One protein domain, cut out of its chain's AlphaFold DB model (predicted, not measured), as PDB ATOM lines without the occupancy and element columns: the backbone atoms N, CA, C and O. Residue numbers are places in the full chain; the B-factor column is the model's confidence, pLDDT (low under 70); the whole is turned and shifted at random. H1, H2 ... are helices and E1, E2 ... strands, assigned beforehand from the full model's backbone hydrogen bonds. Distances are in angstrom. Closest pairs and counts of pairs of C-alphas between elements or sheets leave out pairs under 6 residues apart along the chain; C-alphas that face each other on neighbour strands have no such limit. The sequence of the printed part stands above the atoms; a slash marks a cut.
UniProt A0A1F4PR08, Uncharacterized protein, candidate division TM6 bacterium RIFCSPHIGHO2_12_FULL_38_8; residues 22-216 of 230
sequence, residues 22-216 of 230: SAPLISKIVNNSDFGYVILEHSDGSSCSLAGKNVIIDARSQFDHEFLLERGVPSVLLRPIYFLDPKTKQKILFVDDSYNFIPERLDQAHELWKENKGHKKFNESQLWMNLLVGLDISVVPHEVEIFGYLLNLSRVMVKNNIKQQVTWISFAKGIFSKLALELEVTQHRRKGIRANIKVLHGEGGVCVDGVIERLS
ATOM      1  N   SER A  22     134.226 131.822 107.757       55.41
ATOM      2  CA  SER A  22     134.597 130.488 108.189       55.41
ATOM      3  C   SER A  22     133.338 129.639 108.156       55.41
ATOM      4  O   SER A  22     132.572 129.652 109.110       55.41
ATOM      5  N   ALA A  23     133.117 128.935 107.052       68.75
ATOM      6  CA  ALA A  23     132.073 127.930 106.955       68.75
ATOM      7  C   ALA A  23     132.513 126.650 107.693       68.75
ATOM      8  O   ALA A  23     133.675 126.238 107.575       68.75
ATOM      9  N   PRO A  24     131.617 125.986 108.442       74.38
ATOM     10  CA  PRO A  24     131.840 124.615 108.873       74.38
ATOM     11  C   PRO A  24     132.070 123.710 107.663       74.38
ATOM     12  O   PRO A  24     131.443 123.868 106.621       74.38
ATOM     13  N   LEU A  25     132.959 122.743 107.808       80.19
ATOM     14  CA  LEU A  25     133.306 121.780 106.775       80.19
ATOM     15  C   LEU A  25     132.723 120.425 107.160       80.19
ATOM     16  O   LEU A  25     132.942 119.979 108.285       80.19
ATOM     17  N   ILE A  26     132.046 119.731 106.248       83.81
ATOM     18  CA  ILE A  26     131.920 118.277 106.383       83.81
ATOM     19  C   ILE A  26     133.132 117.665 105.710       83.81
ATOM     20  O   ILE A  26     133.294 117.780 104.499       83.81
ATOM     21  N   SER A  27     133.998 117.045 106.505       84.75
ATOM     22  CA  SER A  27     135.206 116.393 105.996       84.75
ATOM     23  C   SER A  27     134.928 114.965 105.541       84.75
ATOM     24  O   SER A  27     135.642 114.436 104.693       84.75
ATOM     25  N   LYS A  28     133.918 114.320 106.137       88.25
ATOM     26  CA  LYS A  28     133.620 112.907 105.908       88.25
ATOM     27  C   LYS A  28     132.195 112.546 106.315       88.25
ATOM     28  O   LYS A  28     131.684 113.027 107.330       88.25
ATOM     29  N   ILE A  29     131.591 111.610 105.583       90.19
ATOM     30  CA  ILE A  29     130.368 110.912 105.995       90.19
ATOM     31  C   ILE A  29     130.631 109.403 106.021       90.19
ATOM     32  O   ILE A  29     131.011 108.808 105.018       90.19
ATOM     33  N   VAL A  30     130.413 108.762 107.166       93.06
ATOM     34  CA  VAL A  30     130.549 107.313 107.349       93.06
ATOM     35  C   VAL A  30     129.169 106.688 107.460       93.06
ATOM     36  O   VAL A  30     128.405 107.010 108.370       93.06
ATOM     37  N   ASN A  31     128.850 105.757 106.565       94.06
ATOM     38  CA  ASN A  31     127.578 105.055 106.564       94.06
ATOM     39  C   ASN A  31     127.739 103.607 107.045       94.06
ATOM     40  O   ASN A  31     127.947 102.678 106.270       94.06
ATOM     41  N   ASN A  32     127.552 103.406 108.345       93.75
ATOM     42  CA  ASN A  32     127.569 102.109 109.021       93.75
ATOM     43  C   ASN A  32     126.175 101.451 109.072       93.75
ATOM     44  O   ASN A  32     125.855 100.716 110.018       93.75
ATOM     45  N   SER A  33     125.331 101.691 108.067       92.25
ATOM     46  CA  SER A  33     123.991 101.108 107.955       92.25
ATOM     47  C   SER A  33     123.831 100.214 106.723       92.25
ATOM     48  O   SER A  33     124.648 100.238 105.805       92.25
ATOM     49  N   ASP A  34     122.763  99.415 106.721       93.00
ATOM     50  CA  ASP A  34     122.314  98.633 105.563       93.00
ATOM     51  C   ASP A  34     121.523  99.496 104.545       93.00
ATOM     52  O   ASP A  34     120.869  98.950 103.665       93.00
ATOM     53  N   PHE A  35     121.539 100.831 104.649       94.06
ATOM     54  CA  PHE A  35     120.800 101.740 103.764       94.06
ATOM     55  C   PHE A  35     121.752 102.633 102.984       94.06
ATOM     56  O   PHE A  35     122.737 103.099 103.546       94.06
ATOM     57  N   GLY A  36     121.468 102.881 101.709       94.44
ATOM     58  CA  GLY A  36     122.156 103.914 100.934       94.44
ATOM     59  C   GLY A  36     121.445 105.251 101.059       94.44
ATOM     60  O   GLY A  36     120.215 105.275 101.136       94.44
ATOM     61  N   TYR A  37     122.205 106.342 101.046       93.12
ATOM     62  CA  TYR A  37     121.682 107.704 101.141       93.12
ATOM     63  C   TYR A  37     122.061 108.523  99.913       93.12
ATOM     64  O   TYR A  37     123.099 108.285  99.308       93.12
ATOM     65  N   VAL A  38     121.248 109.513  99.574       92.00
ATOM     66  CA  VAL A  38     121.588 110.562  98.610       92.00
ATOM     67  C   VAL A  38     121.654 111.905  99.324       92.00
ATOM     68  O   VAL A  38     120.830 112.182 100.199       92.00
ATOM     69  N   ILE A  39     122.621 112.737  98.946       89.19
ATOM     70  CA  ILE A  39     122.653 114.154  99.316       89.19
ATOM     71  C   ILE A  39     121.677 114.896  98.394       89.19
ATOM     72  O   ILE A  39     122.005 115.170  97.239       89.19
ATOM     73  N   LEU A  40     120.473 115.190  98.890       85.94
ATOM     74  CA  LEU A  40     119.451 115.921  98.127       85.94
ATOM     75  C   LEU A  40     119.746 117.413  98.058       85.94
ATOM     76  O   LEU A  40     119.628 118.044  97.011       85.94
ATOM     77  N   GLU A  41     120.123 117.974  99.200       84.00
ATOM     78  CA  GLU A  41     120.388 119.393  99.361       84.00
ATOM     79  C   GLU A  41     121.653 119.552 100.189       84.00
ATOM     80  O   GLU A  41     121.869 118.824 101.162       84.00
ATOM     81  N   HIS A  42     122.484 120.514  99.811       83.06
ATOM     82  CA  HIS A  42     123.527 121.036 100.672       83.06
ATOM     83  C   HIS A  42     123.686 122.534 100.412       83.06
ATOM     84  O   HIS A  42     123.464 123.002  99.293       83.06
ATOM     85  N   SER A  43     124.040 123.292 101.447       77.12
ATOM     86  CA  SER A  43     124.209 124.747 101.381       77.12
ATOM     87  C   SER A  43     125.600 125.150 100.901       77.12
ATOM     88  O   SER A  43     126.110 126.180 101.320       77.12
ATOM     89  N   ASP A  44     126.237 124.344 100.055       72.62
ATOM     90  CA  ASP A  44     127.502 124.773  99.473       72.62
ATOM     91  C   ASP A  44     127.233 125.684  98.272       72.62
ATOM     92  O   ASP A  44     126.875 125.221  97.187       72.62
ATOM     93  N   GLY A  45     127.345 126.991  98.496       61.03
ATOM     94  CA  GLY A  45     127.353 128.011  97.448       61.03
ATOM     95  C   GLY A  45     128.751 128.280  96.892       61.03
ATOM     96  O   GLY A  45     128.894 128.930  95.851       61.03
ATOM     97  N   SER A  46     129.785 127.743  97.540       61.75
ATOM     98  CA  SER A  46     131.157 127.870  97.096       61.75
ATOM     99  C   SER A  46     131.365 126.871  95.961       61.75
ATOM    100  O   SER A  46     131.085 125.691  96.098       61.75
ATOM    101  N   SER A  47     131.853 127.286  94.792       66.06
ATOM    102  CA  SER A  47     132.143 126.342  93.690       66.06
ATOM    103  C   SER A  47     133.316 125.386  94.002       66.06
ATOM    104  O   SER A  47     133.931 124.846  93.090       66.06
ATOM    105  N   CYS A  48     133.650 125.228  95.287       69.56
ATOM    106  CA  CYS A  48     134.794 124.521  95.827       69.56
ATOM    107  C   CYS A  48     134.489 123.079  96.240       69.56
ATOM    108  O   CYS A  48     135.423 122.277  96.305       69.56
ATOM    109  N   SER A  49     133.234 122.707  96.516       68.38
ATOM    110  CA  SER A  49     132.952 121.300  96.804       68.38
ATOM    111  C   SER A  49     132.822 120.515  95.511       68.38
ATOM    112  O   SER A  49     131.896 120.689  94.722       68.38
ATOM    113  N   LEU A  50     133.753 119.585  95.321       58.12
ATOM    114  CA  LEU A  50     133.754 118.642  94.199       58.12
ATOM    115  C   LEU A  50     132.543 117.688  94.229       58.12
ATOM    116  O   LEU A  50     132.230 117.040  93.232       58.12
ATOM    117  N   ALA A  51     131.859 117.595  95.372       59.66
ATOM    118  CA  ALA A  51     130.622 116.852  95.533       59.66
ATOM    119  C   ALA A  51     129.448 117.653  94.946       59.66
ATOM    120  O   ALA A  51     128.915 118.552  95.588       59.66
ATOM    121  N   GLY A  52     129.046 117.333  93.714       58.91
ATOM    122  CA  GLY A  52     127.826 117.885  93.125       58.91
ATOM    123  C   GLY A  52     126.557 117.512  93.913       58.91
ATOM    124  O   GLY A  52     126.566 116.657  94.798       58.91
ATOM    125  N   LYS A  53     125.420 118.116  93.550       63.28
ATOM    126  CA  LYS A  53     124.102 117.686  94.049       63.28
ATOM    127  C   LYS A  53     123.827 116.238  93.620       63.28
ATOM    128  O   LYS A  53     124.252 115.832  92.540       63.28
ATOM    129  N   ASN A  54     123.064 115.490  94.421       75.38
ATOM    130  CA  ASN A  54     122.663 114.100  94.150       75.38
ATOM    131  C   ASN A  54     123.789 113.060  94.235       75.38
ATOM    132  O   ASN A  54     123.792 112.060  93.515       75.38
ATOM    133  N   VAL A  55     124.748 113.268  95.132       86.69
ATOM    134  CA  VAL A  55     125.786 112.270  95.395       86.69
ATOM    135  C   VAL A  55     125.235 111.144  96.262       86.69
ATOM    136  O   VAL A  55     124.614 111.384  97.301       86.69
ATOM    137  N   ILE A  56     125.480 109.908  95.831       90.62
ATOM    138  CA  ILE A  56     125.066 108.699  96.541       90.62
ATOM    139  C   ILE A  56     126.168 108.266  97.508       90.62
ATOM    140  O   ILE A  56     127.309 108.026  97.121       90.62
ATOM    141  N   ILE A  57     125.788 108.110  98.770       92.25
ATOM    142  CA  ILE A  57     126.578 107.517  99.841       92.25
ATOM    143  C   ILE A  57     126.088 106.083 100.013       92.25
ATOM    144  O   ILE A  57     125.029 105.824 100.596       92.25
ATOM    145  N   ASP A  58     126.852 105.135  99.477       95.25
ATOM    146  CA  ASP A  58     126.465 103.730  99.479       95.25
ATOM    147  C   ASP A  58     126.351 103.156 100.909       95.25
ATOM    148  O   ASP A  58     126.980 103.636 101.859       95.25
ATOM    149  N   ALA A  59     125.535 102.115 101.079       94.31
ATOM    150  CA  ALA A  59     125.452 101.357 102.326       94.31
ATOM    151  C   ALA A  59     126.820 100.758 102.680       94.31
ATOM    152  O   ALA A  59     127.519 100.247 101.804       94.31
ATOM    153  N   ARG A  60     127.182 100.766 103.969       94.00
ATOM    154  CA  ARG A  60     128.464 100.223 104.462       94.00
ATOM    155  C   ARG A  60     129.694 100.858 103.796       94.00
ATOM    156  O   ARG A  60     130.706 100.183 103.618       94.00
ATOM    157  N   SER A  61     129.605 102.136 103.434       95.00
ATOM    158  CA  SER A  61     130.675 102.867 102.753       95.00
ATOM    159  C   SER A  61     131.060 104.145 103.503       95.00
ATOM    160  O   SER A  61     130.412 104.549 104.476       95.00
ATOM    161  N   GLN A  62     132.138 104.772 103.041       93.25
ATOM    162  CA  GLN A  62     132.552 106.100 103.471       93.25
ATOM    163  C   GLN A  62     132.554 107.044 102.273       93.25
ATOM    164  O   GLN A  62     132.901 106.655 101.159       93.25
ATOM    165  N   PHE A  63     132.179 108.284 102.535       89.31
ATOM    166  CA  PHE A  63     132.251 109.393 101.609       89.31
ATOM    167  C   PHE A  63     133.291 110.378 102.138       89.31
ATOM    168  O   PHE A  63     133.087 110.981 103.192       89.31
ATOM    169  N   ASP A  64     134.413 110.493 101.429       86.44
ATOM    170  CA  ASP A  64     135.593 111.257 101.859       86.44
ATOM    171  C   ASP A  64     135.738 112.596 101.110       86.44
ATOM    172  O   ASP A  64     136.799 113.218 101.151       86.44
ATOM    173  N   HIS A  65     134.699 113.036 100.391       83.88
ATOM    174  CA  HIS A  65     134.730 114.337  99.733       83.88
ATOM    175  C   HIS A  65     134.271 115.427 100.683       83.88
ATOM    176  O   HIS A  65     133.230 115.332 101.337       83.88
ATOM    177  N   GLU A  66     135.066 116.482 100.701       83.19
ATOM    178  CA  GLU A  66     134.844 117.634 101.542       83.19
ATOM    179  C   GLU A  66     133.822 118.568 100.922       83.19
ATOM    180  O   GLU A  66     133.819 118.781  99.705       83.19
ATOM    181  N   PHE A  67     132.983 119.154 101.770       81.94
ATOM    182  CA  PHE A  67     132.133 120.243 101.336       81.94
ATOM    183  C   PHE A  67     131.891 121.288 102.421       81.94
ATOM    184  O   PHE A  67     131.713 120.970 103.604       81.94
ATOM    185  N   LEU A  68     131.924 122.553 102.003       78.50
ATOM    186  CA  LEU A  68     131.730 123.701 102.880       78.50
ATOM    187  C   LEU A  68     130.236 123.939 103.101       78.50
ATOM    188  O   LEU A  68     129.433 123.927 102.173       78.50
ATOM    189  N   LEU A  69     129.857 124.142 104.357       77.25
ATOM    190  CA  LEU A  69     128.492 124.460 104.742       77.25
ATOM    191  C   LEU A  69     128.354 125.970 104.871       77.25
ATOM    192  O   LEU A  69     128.781 126.552 105.869       77.25
ATOM    193  N   GLU A  70     127.716 126.621 103.904       71.94
ATOM    194  CA  GLU A  70     127.333 128.015 104.102       71.94
ATOM    195  C   GLU A  70     126.140 128.124 105.057       71.94
ATOM    196  O   GLU A  70     125.443 127.146 105.361       71.94
ATOM    197  N   ARG A  71     125.880 129.353 105.511       64.38
ATOM    198  CA  ARG A  71     124.717 129.680 106.337       64.38
ATOM    199  C   ARG A  71     123.430 129.353 105.569       64.38
ATOM    200  O   ARG A  71     123.113 129.993 104.575       64.38
ATOM    201  N   GLY A  72     122.666 128.378 106.058       61.75
ATOM    202  CA  GLY A  72     121.413 127.938 105.442       61.75
ATOM    203  C   GLY A  72     120.758 126.799 106.223       61.75
ATOM    204  O   GLY A  72     121.376 126.200 107.099       61.75
ATOM    205  N   VAL A  73     119.483 126.514 105.946       62.31
ATOM    206  CA  VAL A  73     118.751 125.401 106.575       62.31
ATOM    207  C   VAL A  73     117.914 124.665 105.520       62.31
ATOM    208  O   VAL A  73     117.088 125.322 104.889       62.31
ATOM    209  N   PRO A  74     118.037 123.328 105.389       62.25
ATOM    210  CA  PRO A  74     119.095 122.487 105.958       62.25
ATOM    211  C   PRO A  74     120.438 122.732 105.244       62.25
ATOM    212  O   PRO A  74     120.460 122.980 104.044       62.25
ATOM    213  N   SER A  75     121.566 122.635 105.952       75.56
ATOM    214  CA  SER A  75     122.879 122.733 105.293       75.56
ATOM    215  C   SER A  75     123.291 121.450 104.599       75.56
ATOM    216  O   SER A  75     124.082 121.500 103.669       75.56
ATOM    217  N   VAL A  76     122.764 120.308 105.038       82.81
ATOM    218  CA  VAL A  76     122.847 119.020 104.336       82.81
ATOM    219  C   VAL A  76     121.561 118.271 104.587       82.81
ATOM    220  O   VAL A  76     121.117 118.237 105.734       82.81
ATOM    221  N   LEU A  77     121.009 117.639 103.557       87.44
ATOM    222  CA  LEU A  77     119.859 116.753 103.642       87.44
ATOM    223  C   LEU A  77     120.198 115.401 103.012       87.44
ATOM    224  O   LEU A  77     120.329 115.288 101.793       87.44
ATOM    225  N   LEU A  78     120.330 114.373 103.850       89.25
ATOM    226  CA  LEU A  78     120.496 112.993 103.408       89.25
ATOM    227  C   LEU A  78     119.150 112.281 103.410       89.25
ATOM    228  O   LEU A  78     118.512 112.188 104.463       89.25
ATOM    229  N   ARG A  79     118.773 111.705 102.269       90.69
ATOM    230  CA  ARG A  79     117.594 110.845 102.135       90.69
ATOM    231  C   ARG A  79     118.021 109.401 101.891       90.69
ATOM    232  O   ARG A  79     118.842 109.179 101.006       90.69
ATOM    233  N   PRO A  80     117.507 108.407 102.629       93.06
ATOM    234  CA  PRO A  80     117.717 107.010 102.308       93.06
ATOM    235  C   PRO A  80     117.003 106.701 100.987       93.06
ATOM    236  O   PRO A  80     115.882 107.154 100.763       93.06
ATOM    237  N   ILE A  81     117.649 105.941 100.111       94.81
ATOM    238  CA  ILE A  81     117.151 105.668  98.751       94.81
ATOM    239  C   ILE A  81     117.024 104.179  98.442       94.81
ATOM    240  O   ILE A  81     116.226 103.784  97.591       94.81
ATOM    241  N   TYR A  82     117.794 103.337  99.131       95.25
ATOM    242  CA  TYR A  82     117.722 101.893  98.971       95.25
ATOM    243  C   TYR A  82     118.088 101.152 100.256       95.25
ATOM    244  O   TYR A  82     118.794 101.676 101.122       95.25
ATOM    245  N   PHE A  83     117.645  99.900 100.344       94.50
ATOM    246  CA  PHE A  83     118.097  98.919 101.329       94.50
ATOM    247  C   PHE A  83     119.058  97.925 100.666       94.50
ATOM    248  O   PHE A  83     118.764  97.400  99.592       94.50
ATOM    249  N   LEU A  84     120.216  97.688 101.282       95.06
ATOM    250  CA  LEU A  84     121.174  96.658 100.893       95.06
ATOM    251  C   LEU A  84     120.899  95.402 101.710       95.06
ATOM    252  O   LEU A  84     121.145  95.377 102.919       95.06
ATOM    253  N   ASP A  85     120.466  94.335 101.048       91.75
ATOM    254  CA  ASP A  85     120.336  93.045 101.707       91.75
ATOM    255  C   ASP A  85     121.725  92.531 102.129       91.75
ATOM    256  O   ASP A  85     122.577  92.247 101.279       91.75
ATOM    257  N   PRO A  86     121.988  92.365 103.439       88.62
ATOM    258  CA  PRO A  86     123.285  91.907 103.906       88.62
ATOM    259  C   PRO A  86     123.633  90.488 103.434       88.62
ATOM    260  O   PRO A  86     124.830  90.185 103.367       88.62
ATOM    261  N   LYS A  87     122.639  89.640 103.117       89.62
ATOM    262  CA  LYS A  87     122.838  88.250 102.676       89.62
ATOM    263  C   LYS A  87     123.117  88.159 101.180       89.62
ATOM    264  O   LYS A  87     124.150  87.621 100.797       89.62
ATOM    265  N   THR A  88     122.218  88.685 100.351       91.38
ATOM    266  CA  THR A  88     122.306  88.557  98.884       91.38
ATOM    267  C   THR A  88     123.126  89.663  98.224       91.38
ATOM    268  O   THR A  88     123.498  89.533  97.063       91.38
ATOM    269  N   LYS A  89     123.416  90.752  98.952       92.00
ATOM    270  CA  LYS A  89     124.011  91.995  98.428       92.00
ATOM    271  C   LYS A  89     123.145  92.711  97.387       92.00
ATOM    272  O   LYS A  89     123.617  93.644  96.742       92.00
ATOM    273  N   GLN A  90     121.877  92.324  97.252       92.94
ATOM    274  CA  GLN A  90     120.930  93.013  96.388       92.94
ATOM    275  C   GLN A  90     120.590  94.394  96.964       92.94
ATOM    276  O   GLN A  90     120.302  94.530  98.155       92.94
ATOM    277  N   LYS A  91     120.606  95.421  96.106       94.69
ATOM    278  CA  LYS A  91     120.099  96.761  96.426       94.69
ATOM    279  C   LYS A  91     118.628  96.846  96.006       94.69
ATOM    280  O   LYS A  91     118.318  96.644  94.835       94.69
ATOM    281  N   ILE A  92     117.738  97.163  96.943       94.38
ATOM    282  CA  ILE A  92     116.325  97.453  96.664       94.38
ATOM    283  C   ILE A  92     116.109  98.952  96.797       94.38
ATOM    284  O   ILE A  92     116.031  99.477  97.908       94.38
ATOM    285  N   LEU A  93     116.041  99.630  95.652       95.31
ATOM    286  CA  LEU A  93     115.676 101.041  95.566       95.31
ATOM    287  C   LEU A  93     114.199 101.206  95.897       95.31
ATOM    288  O   LEU A  93     113.363 100.507  95.334       95.31
ATOM    289  N   PHE A  94     113.884 102.161  96.764       94.81
ATOM    290  CA  PHE A  94     112.508 102.501  97.136       94.81
ATOM    291  C   PHE A  94     112.152 103.957  96.824       94.81
ATOM    292  O   PHE A  94     111.173 104.488  97.345       94.81
ATOM    293  N   VAL A  95     112.936 104.591  95.953       93.50
ATOM    294  CA  VAL A  95     112.671 105.923  95.408       93.50
ATOM    295  C   VAL A  95     112.559 105.897  93.879       93.50
ATOM    296  O   VAL A  95     112.984 104.925  93.241       93.50
ATOM    297  N   ASP A  96     111.957 106.938  93.308       93.38
ATOM    298  CA  ASP A  96     111.949 107.234  91.870       93.38
ATOM    299  C   ASP A  96     113.203 108.020  91.430       93.38
ATOM    300  O   ASP A  96     114.080 108.334  92.241       93.38
ATOM    301  N   ASP A  97     113.281 108.359  90.141       90.06
ATOM    302  CA  ASP A  97     114.388 109.139  89.560       90.06
ATOM    303  C   ASP A  97     114.452 110.586  90.092       90.06
ATOM    304  O   ASP A  97     115.454 111.277  89.922       90.06
ATOM    305  N   SER A  98     113.383 111.046  90.746       90.25
ATOM    306  CA  SER A  98     113.286 112.342  91.429       90.25
ATOM    307  C   SER A  98     113.494 112.225  92.947       90.25
ATOM    308  O   SER A  98     113.256 113.188  93.677       90.25
ATOM    309  N   TYR A  99     113.944 111.067  93.436       90.38
ATOM    310  CA  TYR A  99     114.165 110.760  94.852       90.38
ATOM    311  C   TYR A  99     112.918 110.869  95.754       90.38
ATOM    312  O   TYR A  99     113.031 111.112  96.965       90.38
ATOM    313  N   ASN A 100     111.726 110.658  95.194       90.25
ATOM    314  CA  ASN A 100     110.481 110.504  95.947       90.25
ATOM    315  C   ASN A 100     110.241 109.036  96.295       90.25
ATOM    316  O   ASN A 100     110.522 108.149  95.493       90.25
ATOM    317  N   PHE A 101     109.690 108.768  97.480       90.25
ATOM    318  CA  PHE A 101     109.405 107.402  97.922       90.25
ATOM    319  C   PHE A 101     108.314 106.738  97.077       90.25
ATOM    320  O   PHE A 101     107.247 107.314  96.872       90.25
ATOM    321  N   ILE A 102     108.567 105.495  96.660       93.06
ATOM    322  CA  ILE A 102     107.600 104.626  95.983       93.06
ATOM    323  C   ILE A 102     107.102 103.589  97.004       93.06
ATOM    324  O   ILE A 102     107.889 102.710  97.382       93.06
ATOM    325  N   PRO A 103     105.836 103.659  97.461       90.06
ATOM    326  CA  PRO A 103     105.308 102.789  98.516       90.06
ATOM    327  C   PRO A 103     105.494 101.294  98.243       90.06
ATOM    328  O   PRO A 103     105.964 100.565  99.111       90.06
ATOM    329  N   GLU A 104     105.241 100.838  97.018       92.56
ATOM    330  CA  GLU A 104     105.314  99.418  96.661       92.56
ATOM    331  C   GLU A 104     106.746  98.878  96.770       92.56
ATOM    332  O   GLU A 104     106.979  97.746  97.193       92.56
ATOM    333  N   ARG A 105     107.736  99.698  96.405       93.88
ATOM    334  CA  ARG A 105     109.152  99.332  96.530       93.88
ATOM    335  C   ARG A 105     109.628  99.418  97.979       93.88
ATOM    336  O   ARG A 105     110.494  98.644  98.388       93.88
ATOM    337  N   LEU A 106     109.059 100.336  98.759       92.12
ATOM    338  CA  LEU A 106     109.308 100.428 100.193       92.12
ATOM    339  C   LEU A 106     108.794  99.178 100.921       92.12
ATOM    340  O   LEU A 106     109.507  98.649 101.773       92.12
ATOM    341  N   ASP A 107     107.619  98.669 100.546       91.94
ATOM    342  CA  ASP A 107     107.062  97.413 101.063       91.94
ATOM    343  C   ASP A 107     107.972  96.220 100.749       91.94
ATOM    344  O   ASP A 107     108.290  95.427 101.634       91.94
ATOM    345  N   GLN A 108     108.475  96.127  99.513       92.12
ATOM    346  CA  GLN A 108     109.428  95.080  99.123       92.12
ATOM    347  C   GLN A 108     110.724  95.141  99.941       92.12
ATOM    348  O   GLN A 108     111.198  94.122 100.449       92.12
ATOM    349  N   ALA A 109     111.294  96.340 100.100       92.06
ATOM    350  CA  ALA A 109     112.491  96.542 100.909       92.06
ATOM    351  C   ALA A 109     112.246  96.182 102.384       92.06
ATOM    352  O   ALA A 109     113.115  95.592 103.035       92.06
ATOM    353  N   HIS A 110     111.064  96.511 102.906       92.00
ATOM    354  CA  HIS A 110     110.665  96.222 104.277       92.00
ATOM    355  C   HIS A 110     110.509  94.724 104.538       92.00
ATOM    356  O   HIS A 110     111.050  94.236 105.533       92.00
ATOM    357  N   GLU A 111     109.830  93.988 103.658       90.06
ATOM    358  CA  GLU A 111     109.667  92.539 103.820       90.06
ATOM    359  C   GLU A 111     111.020  91.822 103.757       90.06
ATOM    360  O   GLU A 111     111.340  91.048 104.663       90.06
ATOM    361  N   LEU A 112     111.894  92.182 102.811       89.06
ATOM    362  CA  LEU A 112     113.240  91.602 102.761       89.06
ATOM    363  C   LEU A 112     114.074  91.956 104.006       89.06
ATOM    364  O   LEU A 112     114.818  91.133 104.552       89.06
ATOM    365  N   TRP A 113     113.952  93.182 104.516       88.50
ATOM    366  CA  TRP A 113     114.582  93.570 105.779       88.50
ATOM    367  C   TRP A 113     114.050  92.746 106.964       88.50
ATOM    368  O   TRP A 113     114.818  92.331 107.845       88.50
ATOM    369  N   LYS A 114     112.742  92.489 106.997       87.31
ATOM    370  CA  LYS A 114     112.050  91.761 108.066       87.31
ATOM    371  C   LYS A 114     112.440  90.287 108.086       87.31
ATOM    372  O   LYS A 114     112.746  89.782 109.169       87.31
ATOM    373  N   GLU A 115     112.551  89.644 106.926       84.19
ATOM    374  CA  GLU A 115     113.115  88.292 106.780       84.19
ATOM    375  C   GLU A 115     114.548  88.201 107.321       84.19
ATOM    376  O   GLU A 115     114.955  87.208 107.930       84.19
ATOM    377  N   ASN A 116     115.324  89.269 107.149       77.19
ATOM    378  CA  ASN A 116     116.713  89.311 107.581       77.19
ATOM    379  C   ASN A 116     116.909  89.549 109.078       77.19
ATOM    380  O   ASN A 116     117.888  89.061 109.648       77.19
ATOM    381  N   LYS A 117     116.033  90.325 109.723       74.12
ATOM    382  CA  LYS A 117     116.260  90.790 111.104       74.12
ATOM    383  C   LYS A 117     115.220  90.283 112.117       74.12
ATOM    384  O   LYS A 117     115.472  90.387 113.321       74.12
ATOM    385  N   GLY A 118     114.093  89.722 111.666       63.50
ATOM    386  CA  GLY A 118     113.100  89.031 112.503       63.50
ATOM    387  C   GLY A 118     112.358  89.918 113.513       63.50
ATOM    388  O   GLY A 118     111.986  89.456 114.593       63.50
ATOM    389  N   HIS A 119     112.176  91.212 113.228       66.81
ATOM    390  CA  HIS A 119     111.581  92.154 114.183       66.81
ATOM    391  C   HIS A 119     110.049  92.213 114.093       66.81
ATOM    392  O   HIS A 119     109.499  92.805 113.174       66.81
ATOM    393  N   LYS A 120     109.356  91.726 115.133       65.50
ATOM    394  CA  LYS A 120     107.881  91.793 115.245       65.50
ATOM    395  C   LYS A 120     107.305  93.206 115.436       65.50
ATOM    396  O   LYS A 120     106.115  93.404 115.250       65.50
ATOM    397  N   LYS A 121     108.129  94.179 115.850       71.25
ATOM    398  CA  LYS A 121     107.679  95.538 116.218       71.25
ATOM    399  C   LYS A 121     107.400  96.446 115.012       71.25
ATOM    400  O   LYS A 121     106.690  97.430 115.158       71.25
ATOM    401  N   PHE A 122     107.982  96.141 113.858       76.38
ATOM    402  CA  PHE A 122     107.846  96.941 112.642       76.38
ATOM    403  C   PHE A 122     107.160  96.074 111.590       76.38
ATOM    404  O   PHE A 122     107.810  95.533 110.702       76.38
ATOM    405  N   ASN A 123     105.866  95.842 111.799       80.06
ATOM    406  CA  ASN A 123     104.996  95.035 110.943       80.06
ATOM    407  C   ASN A 123     104.558  95.778 109.674       80.06
ATOM    408  O   ASN A 123     104.229  95.122 108.699       80.06
ATOM    409  N   GLU A 124     104.599  97.110 109.693       86.25
ATOM    410  CA  GLU A 124     104.263  97.976 108.563       86.25
ATOM    411  C   GLU A 124     105.511  98.697 108.046       86.25
ATOM    412  O   GLU A 124     106.316  99.213 108.835       86.25
ATOM    413  N   SER A 125     105.648  98.774 106.724       86.19
ATOM    414  CA  SER A 125     106.757  99.440 106.030       86.19
ATOM    415  C   SER A 125     106.840 100.921 106.383       86.19
ATOM    416  O   SER A 125     107.920 101.442 106.654       86.19
ATOM    417  N   GLN A 126     105.694 101.589 106.506       84.81
ATOM    418  CA  GLN A 126     105.618 102.989 106.894       84.81
ATOM    419  C   GLN A 126     106.119 103.201 108.326       84.81
ATOM    420  O   GLN A 126     106.815 104.177 108.613       84.81
ATOM    421  N   LEU A 127     105.817 102.278 109.244       82.31
ATOM    422  CA  LEU A 127     106.311 102.339 110.618       82.31
ATOM    423  C   LEU A 127     107.816 102.048 110.681       82.31
ATOM    424  O   LEU A 127     108.541 102.713 111.422       82.31
ATOM    425  N   TRP A 128     108.288 101.078 109.897       86.38
ATOM    426  CA  TRP A 128     109.710 100.786 109.718       86.38
ATOM    427  C   TRP A 128     110.470 102.000 109.178       86.38
ATOM    428  O   TRP A 128     111.456 102.421 109.782       86.38
ATOM    429  N   MET A 129     109.976 102.623 108.113       86.38
ATOM    430  CA  MET A 129     110.589 103.792 107.499       86.38
ATOM    431  C   MET A 129     110.632 104.976 108.468       86.38
ATOM    432  O   MET A 129     111.689 105.559 108.713       86.38
ATOM    433  N   ASN A 130     109.503 105.277 109.112       80.25
ATOM    434  CA  ASN A 130     109.419 106.405 110.032       80.25
ATOM    435  C   ASN A 130     110.250 106.196 111.297       80.25
ATOM    436  O   ASN A 130     110.927 107.116 111.735       80.25
ATOM    437  N   LEU A 131     110.214 105.020 111.923       76.50
ATOM    438  CA  LEU A 131     110.828 104.840 113.242       76.50
ATOM    439  C   LEU A 131     112.220 104.219 113.210       76.50
ATOM    440  O   LEU A 131     112.979 104.425 114.160       76.50
ATOM    441  N   LEU A 132     112.525 103.415 112.192       79.44
ATOM    442  CA  LEU A 132     113.762 102.650 112.122       79.44
ATOM    443  C   LEU A 132     114.741 103.232 111.111       79.44
ATOM    444  O   LEU A 132     115.900 103.386 111.472       79.44
ATOM    445  N   VAL A 133     114.306 103.535 109.889       78.19
ATOM    446  CA  VAL A 133     115.195 104.061 108.837       78.19
ATOM    447  C   VAL A 133     115.465 105.554 109.044       78.19
ATOM    448  O   VAL A 133     116.603 105.996 108.915       78.19
ATOM    449  N   GLY A 134     114.441 106.302 109.471       71.50
ATOM    450  CA  GLY A 134     114.497 107.760 109.559       71.50
ATOM    451  C   GLY A 134     114.386 108.368 108.162       71.50
ATOM    452  O   GLY A 134     115.102 107.951 107.261       71.50
ATOM    453  N   LEU A 135     113.455 109.311 107.975       75.25
ATOM    454  CA  LEU A 135     113.160 109.866 106.653       75.25
ATOM    455  C   LEU A 135     114.334 110.674 106.131       75.25
ATOM    456  O   LEU A 135     114.977 110.232 105.204       75.25
ATOM    457  N   ASP A 136     114.649 111.808 106.748       83.75
ATOM    458  CA  ASP A 136     115.762 112.629 106.292       83.75
ATOM    459  C   ASP A 136     116.692 112.948 107.473       83.75
ATOM    460  O   ASP A 136     116.249 113.248 108.593       83.75
ATOM    461  N   ILE A 137     118.002 112.877 107.231       81.38
ATOM    462  CA  ILE A 137     119.033 113.327 108.170       81.38
ATOM    463  C   ILE A 137     119.466 114.712 107.719       81.38
ATOM    464  O   ILE A 137     119.946 114.881 106.602       81.38
ATOM    465  N   SER A 138     119.308 115.697 108.598       82.50
ATOM    466  CA  SER A 138     119.689 117.077 108.324       82.50
ATOM    467  C   SER A 138     120.799 117.556 109.247       82.50
ATOM    468  O   SER A 138     120.742 117.344 110.461       82.50
ATOM    469  N   VAL A 139     121.801 118.215 108.670       77.25
ATOM    470  CA  VAL A 139     122.851 118.934 109.404       77.25
ATOM    471  C   VAL A 139     122.528 120.421 109.320       77.25
ATOM    472  O   VAL A 139     122.298 120.946 108.232       77.25
ATOM    473  N   VAL A 140     122.481 121.095 110.468       75.75
ATOM    474  CA  VAL A 140     122.226 122.533 110.572       75.75
ATOM    475  C   VAL A 140     123.303 123.168 111.458       75.75
ATOM    476  O   VAL A 140     123.226 123.052 112.685       75.75
ATOM    477  N   PRO A 141     124.324 123.808 110.872       69.12
ATOM    478  CA  PRO A 141     125.257 124.645 111.593       69.12
ATOM    479  C   PRO A 141     124.585 125.956 112.017       69.12
ATOM    480  O   PRO A 141     123.813 126.567 111.281       69.12
ATOM    481  N   HIS A 142     124.900 126.393 113.225       67.94
ATOM    482  CA  HIS A 142     124.558 127.685 113.794       67.94
ATOM    483  C   HIS A 142     125.840 128.324 114.326       67.94
ATOM    484  O   HIS A 142     126.639 127.683 114.999       67.94
ATOM    485  N   GLU A 143     126.021 129.608 114.059       68.75
ATOM    486  CA  GLU A 143     127.130 130.401 114.582       68.75
ATOM    487  C   GLU A 143     126.556 131.447 115.533       68.75
ATOM    488  O   GLU A 143     125.577 132.120 115.209       68.75
ATOM    489  N   VAL A 144     127.146 131.574 116.717       60.66
ATOM    490  CA  VAL A 144     126.771 132.572 117.719       60.66
ATOM    491  C   VAL A 144     128.039 133.292 118.155       60.66
ATOM    492  O   VAL A 144     128.964 132.663 118.649       60.66
ATOM    493  N   GLU A 145     128.104 134.609 117.996       54.38
ATOM    494  CA  GLU A 145     129.214 135.394 118.539       54.38
ATOM    495  C   GLU A 145     128.907 135.816 119.982       54.38
ATOM    496  O   GLU A 145     127.839 136.359 120.269       54.38
ATOM    497  N   ILE A 146     129.838 135.567 120.904       58.81
ATOM    498  CA  ILE A 146     129.725 135.934 122.317       58.81
ATOM    499  C   ILE A 146     131.017 136.636 122.743       58.81
ATOM    500  O   ILE A 146     132.060 135.999 122.839       58.81
ATOM    501  N   PHE A 147     130.952 137.941 123.025       56.31
ATOM    502  CA  PHE A 147     132.096 138.745 123.496       56.31
ATOM    503  C   PHE A 147     133.372 138.580 122.640       56.31
ATOM    504  O   PHE A 147     134.470 138.426 123.173       56.31
ATOM    505  N   GLY A 148     133.227 138.572 121.310       55.44
ATOM    506  CA  GLY A 148     134.330 138.361 120.366       55.44
ATOM    507  C   GLY A 148     134.737 136.896 120.173       55.44
ATOM    508  O   GLY A 148     135.628 136.613 119.389       55.44
ATOM    509  N   TYR A 149     134.107 135.929 120.836       55.03
ATOM    510  CA  TYR A 149     134.312 134.508 120.552       55.03
ATOM    511  C   TYR A 149     133.253 134.015 119.572       55.03
ATOM    512  O   TYR A 149     132.064 134.219 119.808       55.03
ATOM    513  N   LEU A 150     133.664 133.309 118.515       63.28
ATOM    514  CA  LEU A 150     132.718 132.587 117.667       63.28
ATOM    515  C   LEU A 150     132.418 131.227 118.316       63.28
ATOM    516  O   LEU A 150     133.291 130.365 118.445       63.28
ATOM    517  N   LEU A 151     131.181 131.049 118.772       64.56
ATOM    518  CA  LEU A 151     130.624 129.775 119.206       64.56
ATOM    519  C   LEU A 151     129.953 129.116 117.997       64.56
ATOM    520  O   LEU A 151     128.910 129.558 117.520       64.56
ATOM    521  N   ASN A 152     130.539 128.025 117.524       65.38
ATOM    522  CA  ASN A 152     129.964 127.178 116.493       65.38
ATOM    523  C   ASN A 152     129.090 126.105 117.160       65.38
ATOM    524  O   ASN A 152     129.576 125.197 117.837       65.38
ATOM    525  N   LEU A 153     127.780 126.205 116.977       65.06
ATOM    526  CA  LEU A 153     126.783 125.238 117.421       65.06
ATOM    527  C   LEU A 153     126.265 124.469 116.212       65.06
ATOM    528  O   LEU A 153     125.481 124.987 115.437       65.06
ATOM    529  N   SER A 154     126.636 123.208 116.048       68.75
ATOM    530  CA  SER A 154     126.027 122.366 115.016       68.75
ATOM    531  C   SER A 154     124.933 121.497 115.611       68.75
ATOM    532  O   SER A 154     125.081 120.890 116.671       68.75
ATOM    533  N   ARG A 155     123.808 121.415 114.910       72.75
ATOM    534  CA  ARG A 155     122.709 120.521 115.243       72.75
ATOM    535  C   ARG A 155     122.537 119.515 114.123       72.75
ATOM    536  O   ARG A 155     122.269 119.897 112.989       72.75
ATOM    537  N   VAL A 156     122.594 118.231 114.456       70.88
ATOM    538  CA  VAL A 156     122.093 117.182 113.567       70.88
ATOM    539  C   VAL A 156     120.721 116.742 114.019       70.88
ATOM    540  O   VAL A 156     120.490 116.453 115.193       70.88
ATOM    541  N   MET A 157     119.797 116.716 113.069       72.31
ATOM    542  CA  MET A 157     118.433 116.269 113.279       72.31
ATOM    543  C   MET A 157     118.147 115.109 112.341       72.31
ATOM    544  O   MET A 157     118.169 115.264 111.123       72.31
ATOM    545  N   VAL A 158     117.806 113.963 112.916       68.69
ATOM    546  CA  VAL A 158     117.130 112.891 112.190       68.69
ATOM    547  C   VAL A 158     115.636 113.162 112.315       68.69
ATOM    548  O   VAL A 158     115.053 113.004 113.397       68.69
ATOM    549  N   LYS A 159     115.025 113.628 111.225       66.94
ATOM    550  CA  LYS A 159     113.603 113.960 111.177       66.94
ATOM    551  C   LYS A 159     112.836 112.775 110.603       66.94
ATOM    552  O   LYS A 159     113.171 112.243 109.551       66.94
ATOM    553  N   ASN A 160     111.779 112.371 111.293       66.12
ATOM    554  CA  ASN A 160     110.754 111.502 110.732       66.12
ATOM    555  C   ASN A 160     109.359 112.037 111.091       66.12
ATOM    556  O   ASN A 160     109.242 113.013 111.839       66.12
ATOM    557  N   ASN A 161     108.302 111.412 110.568       65.06
ATOM    558  CA  ASN A 161     106.926 111.894 110.748       65.06
ATOM    559  C   ASN A 161     106.369 111.715 112.175       65.06
ATOM    560  O   ASN A 161     105.307 112.245 112.479       65.06
ATOM    561  N   ILE A 162     107.049 110.968 113.052       67.62
ATOM    562  CA  ILE A 162     106.536 110.561 114.373       67.62
ATOM    563  C   ILE A 162     107.412 111.095 115.520       67.62
ATOM    564  O   ILE A 162     106.921 111.415 116.599       67.62
ATOM    565  N   LYS A 163     108.729 111.159 115.322       65.62
ATOM    566  CA  LYS A 163     109.743 111.554 116.300       65.62
ATOM    567  C   LYS A 163     110.860 112.332 115.618       65.62
ATOM    568  O   LYS A 163     111.202 112.100 114.465       65.62
ATOM    569  N   GLN A 164     111.488 113.209 116.382       69.44
ATOM    570  CA  GLN A 164     112.727 113.860 115.980       69.44
ATOM    571  C   GLN A 164     113.815 113.430 116.954       69.44
ATOM    572  O   GLN A 164     113.624 113.495 118.170       69.44
ATOM    573  N   GLN A 165     114.933 112.940 116.425       69.69
ATOM    574  CA  GLN A 165     116.141 112.743 117.218       69.69
ATOM    575  C   GLN A 165     117.082 113.892 116.895       69.69
ATOM    576  O   GLN A 165     117.482 114.064 115.745       69.69
ATOM    577  N   VAL A 166     117.391 114.690 117.910       73.19
ATOM    578  CA  VAL A 166     118.255 115.855 117.778       73.19
ATOM    579  C   VAL A 166     119.510 115.613 118.597       73.19
ATOM    580  O   VAL A 166     119.426 115.360 119.800       73.19
ATOM    581  N   THR A 167     120.659 115.723 117.943       70.69
ATOM    582  CA  THR A 167     121.976 115.689 118.570       70.69
ATOM    583  C   THR A 167     122.568 117.085 118.435       70.69
ATOM    584  O   THR A 167     122.841 117.553 117.327       70.69
ATOM    585  N   TRP A 168     122.717 117.771 119.567       68.94
ATOM    586  CA  TRP A 168     123.355 119.083 119.644       68.94
ATOM    587  C   TRP A 168     124.840 118.930 119.901       68.94
ATOM    588  O   TRP A 168     125.249 118.119 120.732       68.94
ATOM    589  N   ILE A 169     125.632 119.727 119.198       66.25
ATOM    590  CA  ILE A 169     127.080 119.719 119.293       66.25
ATOM    591  C   ILE A 169     127.543 121.162 119.376       66.25
ATOM    592  O   ILE A 169     127.281 121.968 118.486       66.25
ATOM    593  N   SER A 170     128.199 121.491 120.481       62.28
ATOM    594  CA  SER A 170     128.692 122.830 120.761       62.28
ATOM    595  C   SER A 170     130.212 122.863 120.724       62.28
ATOM    596  O   SER A 170     130.882 121.995 121.280       62.28
ATOM    597  N   PHE A 171     130.757 123.898 120.094       61.09
ATOM    598  CA  PHE A 171     132.182 124.180 120.094       61.09
ATOM    599  C   PHE A 171     132.437 125.685 120.156       61.09
ATOM    600  O   PHE A 171     131.921 126.441 119.341       61.09
ATOM    601  N   ALA A 172     133.265 126.123 121.103       54.22
ATOM    602  CA  ALA A 172     133.708 127.511 121.213       54.22
ATOM    603  C   ALA A 172     135.236 127.538 121.239       54.22
ATOM    604  O   ALA A 172     135.831 126.921 122.127       54.22
ATOM    605  N   LYS A 173     135.888 128.252 120.311       54.75
ATOM    606  CA  LYS A 173     137.330 128.528 120.442       54.75
ATOM    607  C   LYS A 173     137.775 129.773 119.671       54.75
ATOM    608  O   LYS A 173     137.961 129.716 118.466       54.75
ATOM    609  N   GLY A 174     138.034 130.865 120.389       53.28
ATOM    610  CA  GLY A 174     138.634 132.096 119.850       53.28
ATOM    611  C   GLY A 174     137.859 132.779 118.712       53.28
ATOM    612  O   GLY A 174     136.864 132.270 118.194       53.28
ATOM    613  N   ILE A 175     138.342 133.955 118.316       49.34
ATOM    614  CA  ILE A 175     137.991 134.574 117.034       49.34
ATOM    615  C   ILE A 175     138.579 133.630 115.962       49.34
ATOM    616  O   ILE A 175     139.757 133.291 116.061       49.34
ATOM    617  N   PHE A 176     137.790 133.159 114.990       54.81
ATOM    618  CA  PHE A 176     138.205 132.256 113.888       54.81
ATOM    619  C   PHE A 176     138.292 130.736 114.153       54.81
ATOM    620  O   PHE A 176     138.987 130.037 113.408       54.81
ATOM    621  N   SER A 177     137.580 130.166 115.135       55.28
ATOM    622  CA  SER A 177     137.457 128.694 115.182       55.28
ATOM    623  C   SER A 177     136.760 128.167 113.935       55.28
ATOM    624  O   SER A 177     135.573 128.409 113.729       55.28
ATOM    625  N   LYS A 178     137.489 127.389 113.137       66.69
ATOM    626  CA  LYS A 178     136.911 126.594 112.054       66.69
ATOM    627  C   LYS A 178     136.574 125.206 112.580       66.69
ATOM    628  O   LYS A 178     137.221 124.721 113.515       66.69
ATOM    629  N   LEU A 179     135.505 124.639 112.036       73.44
ATOM    630  CA  LEU A 179     134.915 123.388 112.486       73.44
ATOM    631  C   LEU A 179     134.911 122.401 111.323       73.44
ATOM    632  O   LEU A 179     134.315 122.692 110.288       73.44
ATOM    633  N   ALA A 180     135.515 121.234 111.514       79.38
ATOM    634  CA  ALA A 180     135.337 120.092 110.638       79.38
ATOM    635  C   ALA A 180     134.450 119.059 111.342       79.38
ATOM    636  O   ALA A 180     134.614 118.749 112.527       79.38
ATOM    637  N   LEU A 181     133.467 118.571 110.597       81.94
ATOM    638  CA  LEU A 181     132.430 117.658 111.036       81.94
ATOM    639  C   LEU A 181     132.579 116.332 110.295       81.94
ATOM    640  O   LEU A 181     132.592 116.292 109.065       81.94
ATOM    641  N   GLU A 182     132.612 115.242 111.051       86.44
ATOM    642  CA  GLU A 182     132.475 113.889 110.522       86.44
ATOM    643  C   GLU A 182     131.094 113.354 110.899       86.44
ATOM    644  O   GLU A 182     130.802 113.151 112.080       86.44
ATOM    645  N   LEU A 183     130.230 113.129 109.910       86.56
ATOM    646  CA  LEU A 183     128.897 112.571 110.132       86.56
ATOM    647  C   LEU A 183     128.966 111.044 110.106       86.56
ATOM    648  O   LEU A 183     129.349 110.455 109.103       86.56
ATOM    649  N   GLU A 184     128.539 110.388 111.177       90.19
ATOM    650  CA  GLU A 184     128.439 108.932 111.247       90.19
ATOM    651  C   GLU A 184     126.972 108.498 111.334       90.19
ATOM    652  O   GLU A 184     126.265 108.818 112.291       90.19
ATOM    653  N   VAL A 185     126.524 107.725 110.348       89.44
ATOM    654  CA  VAL A 185     125.197 107.107 110.312       89.44
ATOM    655  C   VAL A 185     125.321 105.650 110.745       89.44
ATOM    656  O   VAL A 185     125.919 104.831 110.052       89.44
ATOM    657  N   THR A 186     124.736 105.298 111.885       89.25
ATOM    658  CA  THR A 186     124.870 103.968 112.492       89.25
ATOM    659  C   THR A 186     123.510 103.289 112.632       89.25
ATOM    660  O   THR A 186     122.550 103.868 113.142       89.25
ATOM    661  N   GLN A 187     123.425 102.014 112.248       87.06
ATOM    662  CA  GLN A 187     122.216 101.213 112.443       87.06
ATOM    663  C   GLN A 187     122.254 100.433 113.757       87.06
ATOM    664  O   GLN A 187     123.041  99.504 113.933       87.06
ATOM    665  N   HIS A 188     121.314 100.727 114.656       84.50
ATOM    666  CA  HIS A 188     121.110  99.960 115.881       84.50
ATOM    667  C   HIS A 188     119.904  99.031 115.770       84.50
ATOM    668  O   HIS A 188     118.781  99.463 115.518       84.50
ATOM    669  N   ARG A 189     120.100  97.755 116.118       75.56
ATOM    670  CA  ARG A 189     119.079  96.697 116.011       75.56
ATOM    671  C   ARG A 189     117.712  97.044 116.627       75.56
ATOM    672  O   ARG A 189     116.687  96.650 116.094       75.56
ATOM    673  N   ARG A 190     117.677  97.754 117.763       72.38
ATOM    674  CA  ARG A 190     116.423  98.107 118.472       72.38
ATOM    675  C   ARG A 190     116.037  99.582 118.388       72.38
ATOM    676  O   ARG A 190     114.890  99.911 118.671       72.38
ATOM    677  N   LYS A 191     116.999 100.458 118.089       73.56
ATOM    678  CA  LYS A 191     116.832 101.919 118.150       73.56
ATOM    679  C   LYS A 191     116.781 102.572 116.765       73.56
ATOM    680  O   LYS A 191     116.547 103.771 116.701       73.56
ATOM    681  N   GLY A 192     116.979 101.777 115.714       80.50
ATOM    682  CA  GLY A 192     117.032 102.218 114.330       80.50
ATOM    683  C   GLY A 192     118.302 102.971 113.979       80.50
ATOM    684  O   GLY A 192     119.334 102.793 114.633       80.50
ATOM    685  N   ILE A 193     118.220 103.756 112.914       84.00
ATOM    686  CA  ILE A 193     119.277 104.636 112.446       84.00
ATOM    687  C   ILE A 193     119.483 105.758 113.457       84.00
ATOM    688  O   ILE A 193     118.538 106.364 113.965       84.00
ATOM    689  N   ARG A 194     120.752 106.014 113.756       83.12
ATOM    690  CA  ARG A 194     121.215 107.160 114.523       83.12
ATOM    691  C   ARG A 194     122.272 107.882 113.718       83.12
ATOM    692  O   ARG A 194     123.141 107.236 113.145       83.12
ATOM    693  N   ALA A 195     122.193 109.203 113.716       82.19
ATOM    694  CA  ALA A 195     123.231 110.058 113.177       82.19
ATOM    695  C   ALA A 195     123.992 110.689 114.345       82.19
ATOM    696  O   ALA A 195     123.390 111.332 115.212       82.19
ATOM    697  N   ASN A 196     125.301 110.479 114.374       81.56
ATOM    698  CA  ASN A 196     126.223 111.111 115.304       81.56
ATOM    699  C   ASN A 196     127.132 112.046 114.510       81.56
ATOM    700  O   ASN A 196     127.400 111.785 113.340       81.56
ATOM    701  N   ILE A 197     127.638 113.107 115.137       77.00
ATOM    702  CA  ILE A 197     128.728 113.882 114.540       77.00
ATOM    703  C   ILE A 197     129.922 113.825 115.469       77.00
ATOM    704  O   ILE A 197     129.789 113.997 116.685       77.00
ATOM    705  N   LYS A 198     131.088 113.621 114.876       80.62
ATOM    706  CA  LYS A 198     132.372 113.828 115.521       80.62
ATOM    707  C   LYS A 198     132.919 115.182 115.088       80.62
ATOM    708  O   LYS A 198     132.906 115.525 113.910       80.62
ATOM    709  N   VAL A 199     133.360 115.960 116.071       74.50
ATOM    710  CA  VAL A 199     133.970 117.273 115.858       74.50
ATOM    711  C   VAL A 199     135.477 117.119 115.831       74.50
ATOM    712  O   VAL A 199     136.063 116.580 116.774       74.50
ATOM    713  N   LEU A 200     136.096 117.628 114.774       74.56
ATOM    714  CA  LEU A 200     137.541 117.758 114.673       74.56
ATOM    715  C   LEU A 200     137.912 119.211 114.991       74.56
ATOM    716  O   LEU A 200     137.551 120.151 114.281       74.56
ATOM    717  N   HIS A 201     138.562 119.399 116.136       70.06
ATOM    718  CA  HIS A 201     138.847 120.719 116.686       70.06
ATOM    719  C   HIS A 201     140.058 121.364 116.012       70.06
ATOM    720  O   HIS A 201     141.119 120.753 115.945       70.06
ATOM    721  N   GLY A 202     139.937 122.640 115.626       63.12
ATOM    722  CA  GLY A 202     141.040 123.364 114.976       63.12
ATOM    723  C   GLY A 202     141.303 122.906 113.540       63.12
ATOM    724  O   GLY A 202     142.351 123.225 112.983       63.12
ATOM    725  N   GLU A 203     140.349 122.169 112.980       67.31
ATOM    726  CA  GLU A 203     140.289 121.751 111.592       67.31
ATOM    727  C   GLU A 203     139.061 122.409 110.961       67.31
ATOM    728  O   GLU A 203     138.016 122.548 111.591       67.31
ATOM    729  N   GLY A 204     139.190 122.854 109.721       71.31
ATOM    730  CA  GLY A 204     138.111 123.421 108.925       71.31
ATOM    731  C   GLY A 204     138.664 123.918 107.598       71.31
ATOM    732  O   GLY A 204     139.857 123.760 107.338       71.31
ATOM    733  N   GLY A 205     137.813 124.499 106.759       73.75
ATOM    734  CA  GLY A 205     138.189 124.864 105.396       73.75
ATOM    735  C   GLY A 205     137.850 126.301 105.034       73.75
ATOM    736  O   GLY A 205     137.053 126.964 105.703       73.75
ATOM    737  N   VAL A 206     138.470 126.781 103.965       75.62
ATOM    738  CA  VAL A 206     138.028 127.949 103.195       75.62
ATOM    739  C   VAL A 206     138.060 127.609 101.718       75.62
ATOM    740  O   VAL A 206     138.881 126.810 101.285       75.62
ATOM    741  N   CYS A 207     137.161 128.220 100.958       74.94
ATOM    742  CA  CYS A 207     137.183 128.136  99.508       74.94
ATOM    743  C   CYS A 207     138.207 129.143  98.970       74.94
ATOM    744  O   CYS A 207     138.036 130.348  99.168       74.94
ATOM    745  N   VAL A 208     139.265 128.653  98.322       75.19
ATOM    746  CA  VAL A 208     140.298 129.457  97.650       75.19
ATOM    747  C   VAL A 208     140.420 128.933  96.226       75.19
ATOM    748  O   VAL A 208     140.664 127.749  96.018       75.19
ATOM    749  N   ASP A 209     140.169 129.797  95.242       74.94
ATOM    750  CA  ASP A 209     140.303 129.485  93.812       74.94
ATOM    751  C   ASP A 209     139.600 128.189  93.349       74.94
ATOM    752  O   ASP A 209     140.079 127.478  92.467       74.94
ATOM    753  N   GLY A 210     138.434 127.872  93.924       71.06
ATOM    754  CA  GLY A 210     137.673 126.671  93.554       71.06
ATOM    755  C   GLY A 210     138.135 125.384  94.247       71.06
ATOM    756  O   GLY A 210     137.669 124.305  93.890       71.06
ATOM    757  N   VAL A 211     139.014 125.475  95.250       76.06
ATOM    758  CA  VAL A 211     139.464 124.346  96.071       76.06
ATOM    759  C   VAL A 211     139.236 124.640  97.554       76.06
ATOM    760  O   VAL A 211     139.373 125.771  98.021       76.06
ATOM    761  N   ILE A 212     138.873 123.607  98.313       76.25
ATOM    762  CA  ILE A 212     138.824 123.692  99.774       76.25
ATOM    763  C   ILE A 212     140.254 123.598 100.310       76.25
ATOM    764  O   ILE A 212     140.892 122.549 100.244       76.25
ATOM    765  N   GLU A 213     140.749 124.689 100.886       78.69
ATOM    766  CA  GLU A 213     142.005 124.697 101.626       78.69
ATOM    767  C   GLU A 213     141.741 124.427 103.106       78.69
ATOM    768  O   GLU A 213     141.077 125.208 103.800       78.69
ATOM    769  N   ARG A 214     142.279 123.307 103.606       74.62
ATOM    770  CA  ARG A 214     142.243 122.990 105.033       74.62
ATOM    771  C   ARG A 214     143.135 123.944 105.808       74.62
ATOM    772  O   ARG A 214     144.314 124.114 105.516       74.62
ATOM    773  N   LEU A 215     142.589 124.469 106.891       65.62
ATOM    774  CA  LEU A 215     143.328 125.264 107.853       65.62
ATOM    775  C   LEU A 215     143.590 124.388 109.067       65.62
ATOM    776  O   LEU A 215     142.769 124.305 109.976       65.62
ATOM    777  N   SER A 216     144.722 123.685 109.051       57.84
ATOM    778  CA  SER A 216     145.205 122.995 110.241       57.84
ATOM    779  C   SER A 216     145.802 124.021 111.191       57.84
ATOM    780  O   SER A 216     146.730 124.746 110.820       57.84
TER     781      SER A 216
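This is residues 22 to 216 of the 230 residues of an uncharacterized protein of candidate division TM6 bacterium RIFCSPHIGHO2_12_FULL_38_8 (UniProt A0A1F4PR08). This is an elongated sandwich of two twisted sheets, face to face with their strands nearly aligned along the long axis; helices H1 and H2 pack at one end, and the small hairpin E11 and E12 sits at the other. One sheet is branched and antiparallel, with E4 beside E2, E5 and E6, and E7 and E8 following E6; the other is mixed, in the order E3 E1 E9 E10. The printed part has 195 residues, with E1 to E5, H1, H2, then E6 to E12 along it. The class is mixed, helices and strands; the whole is compact, with a radius of gyration of the C-alphas of 17.6 A, and spans 54 by 31 by 25 A.

Begin at E1, residues 25 to 32; a tight link leads to E2, residues 35 to 42, in the other sheet. E3, residues 61 to 63, is antiparallel to E1, with N 29 and O 63 2.9 A apart. E4, residues 76 to 84, bends by 54 degrees at residue 81 and is antiparallel to E2, with N 38 and O 79 2.8 A apart. E5, residues 91 to 93, forms a hairpin with E4, where N 92 and O 83 are 2.9 A apart. H1, residues 103 to 117, is on this branched sheet at a height of 9.4 A, and its closest C-alphas to E5 are Ala 109 and Ile 92, 5.8 A. H2, residues 125 to 133, touches residues 106 to 111 of H1 alone, at a steep tilt of 61 degrees, the closest C-alphas being His 110 and Ser 125, 5.4 A. Every O i to N i+4 pair is within hydrogen-bond range in H1, and 4 of 5 in H2. E6, residues 136 to 146, E7, residues 149 to 159, and E8, residues 164 to 172, form a meander, each strand the antiparallel neighbour of the one before; N 142 and O 153 are 2.7 A apart, N 154 and O 169 2.8 A. E6 is also antiparallel to E4, with N 78 and O 137 2.8 A apart. E9, residues 179 to 188, is parallel to E1, with N 27 and O 181 3.0 A apart, and forms a hairpin with E10, residues 192 to 201, where N 184 and O 196 are 2.8 A apart. E11, residues 205 to 208, and E12, residues 211 to 214, form a hairpin, with N 206 and O 213 3.0 A apart.

Find C-alpha 25 at (133.306, 121.780, 106.775), where E1 begins, and C-alpha 214 at (142.243, 122.990, 105.033), where E12 ends. E6 runs 31.5 A, E7 30.6 A and E10 28.7 A.

The C-alphas of Thr 88 and Phe 147 are farthest apart, 56.7 A. The printed part has no cut; the links E2 to E3 and E3 to E4 are long. The mean pLDDT of the printed part is 78.3, with 55 residues under 70, among them residues 141 to 154.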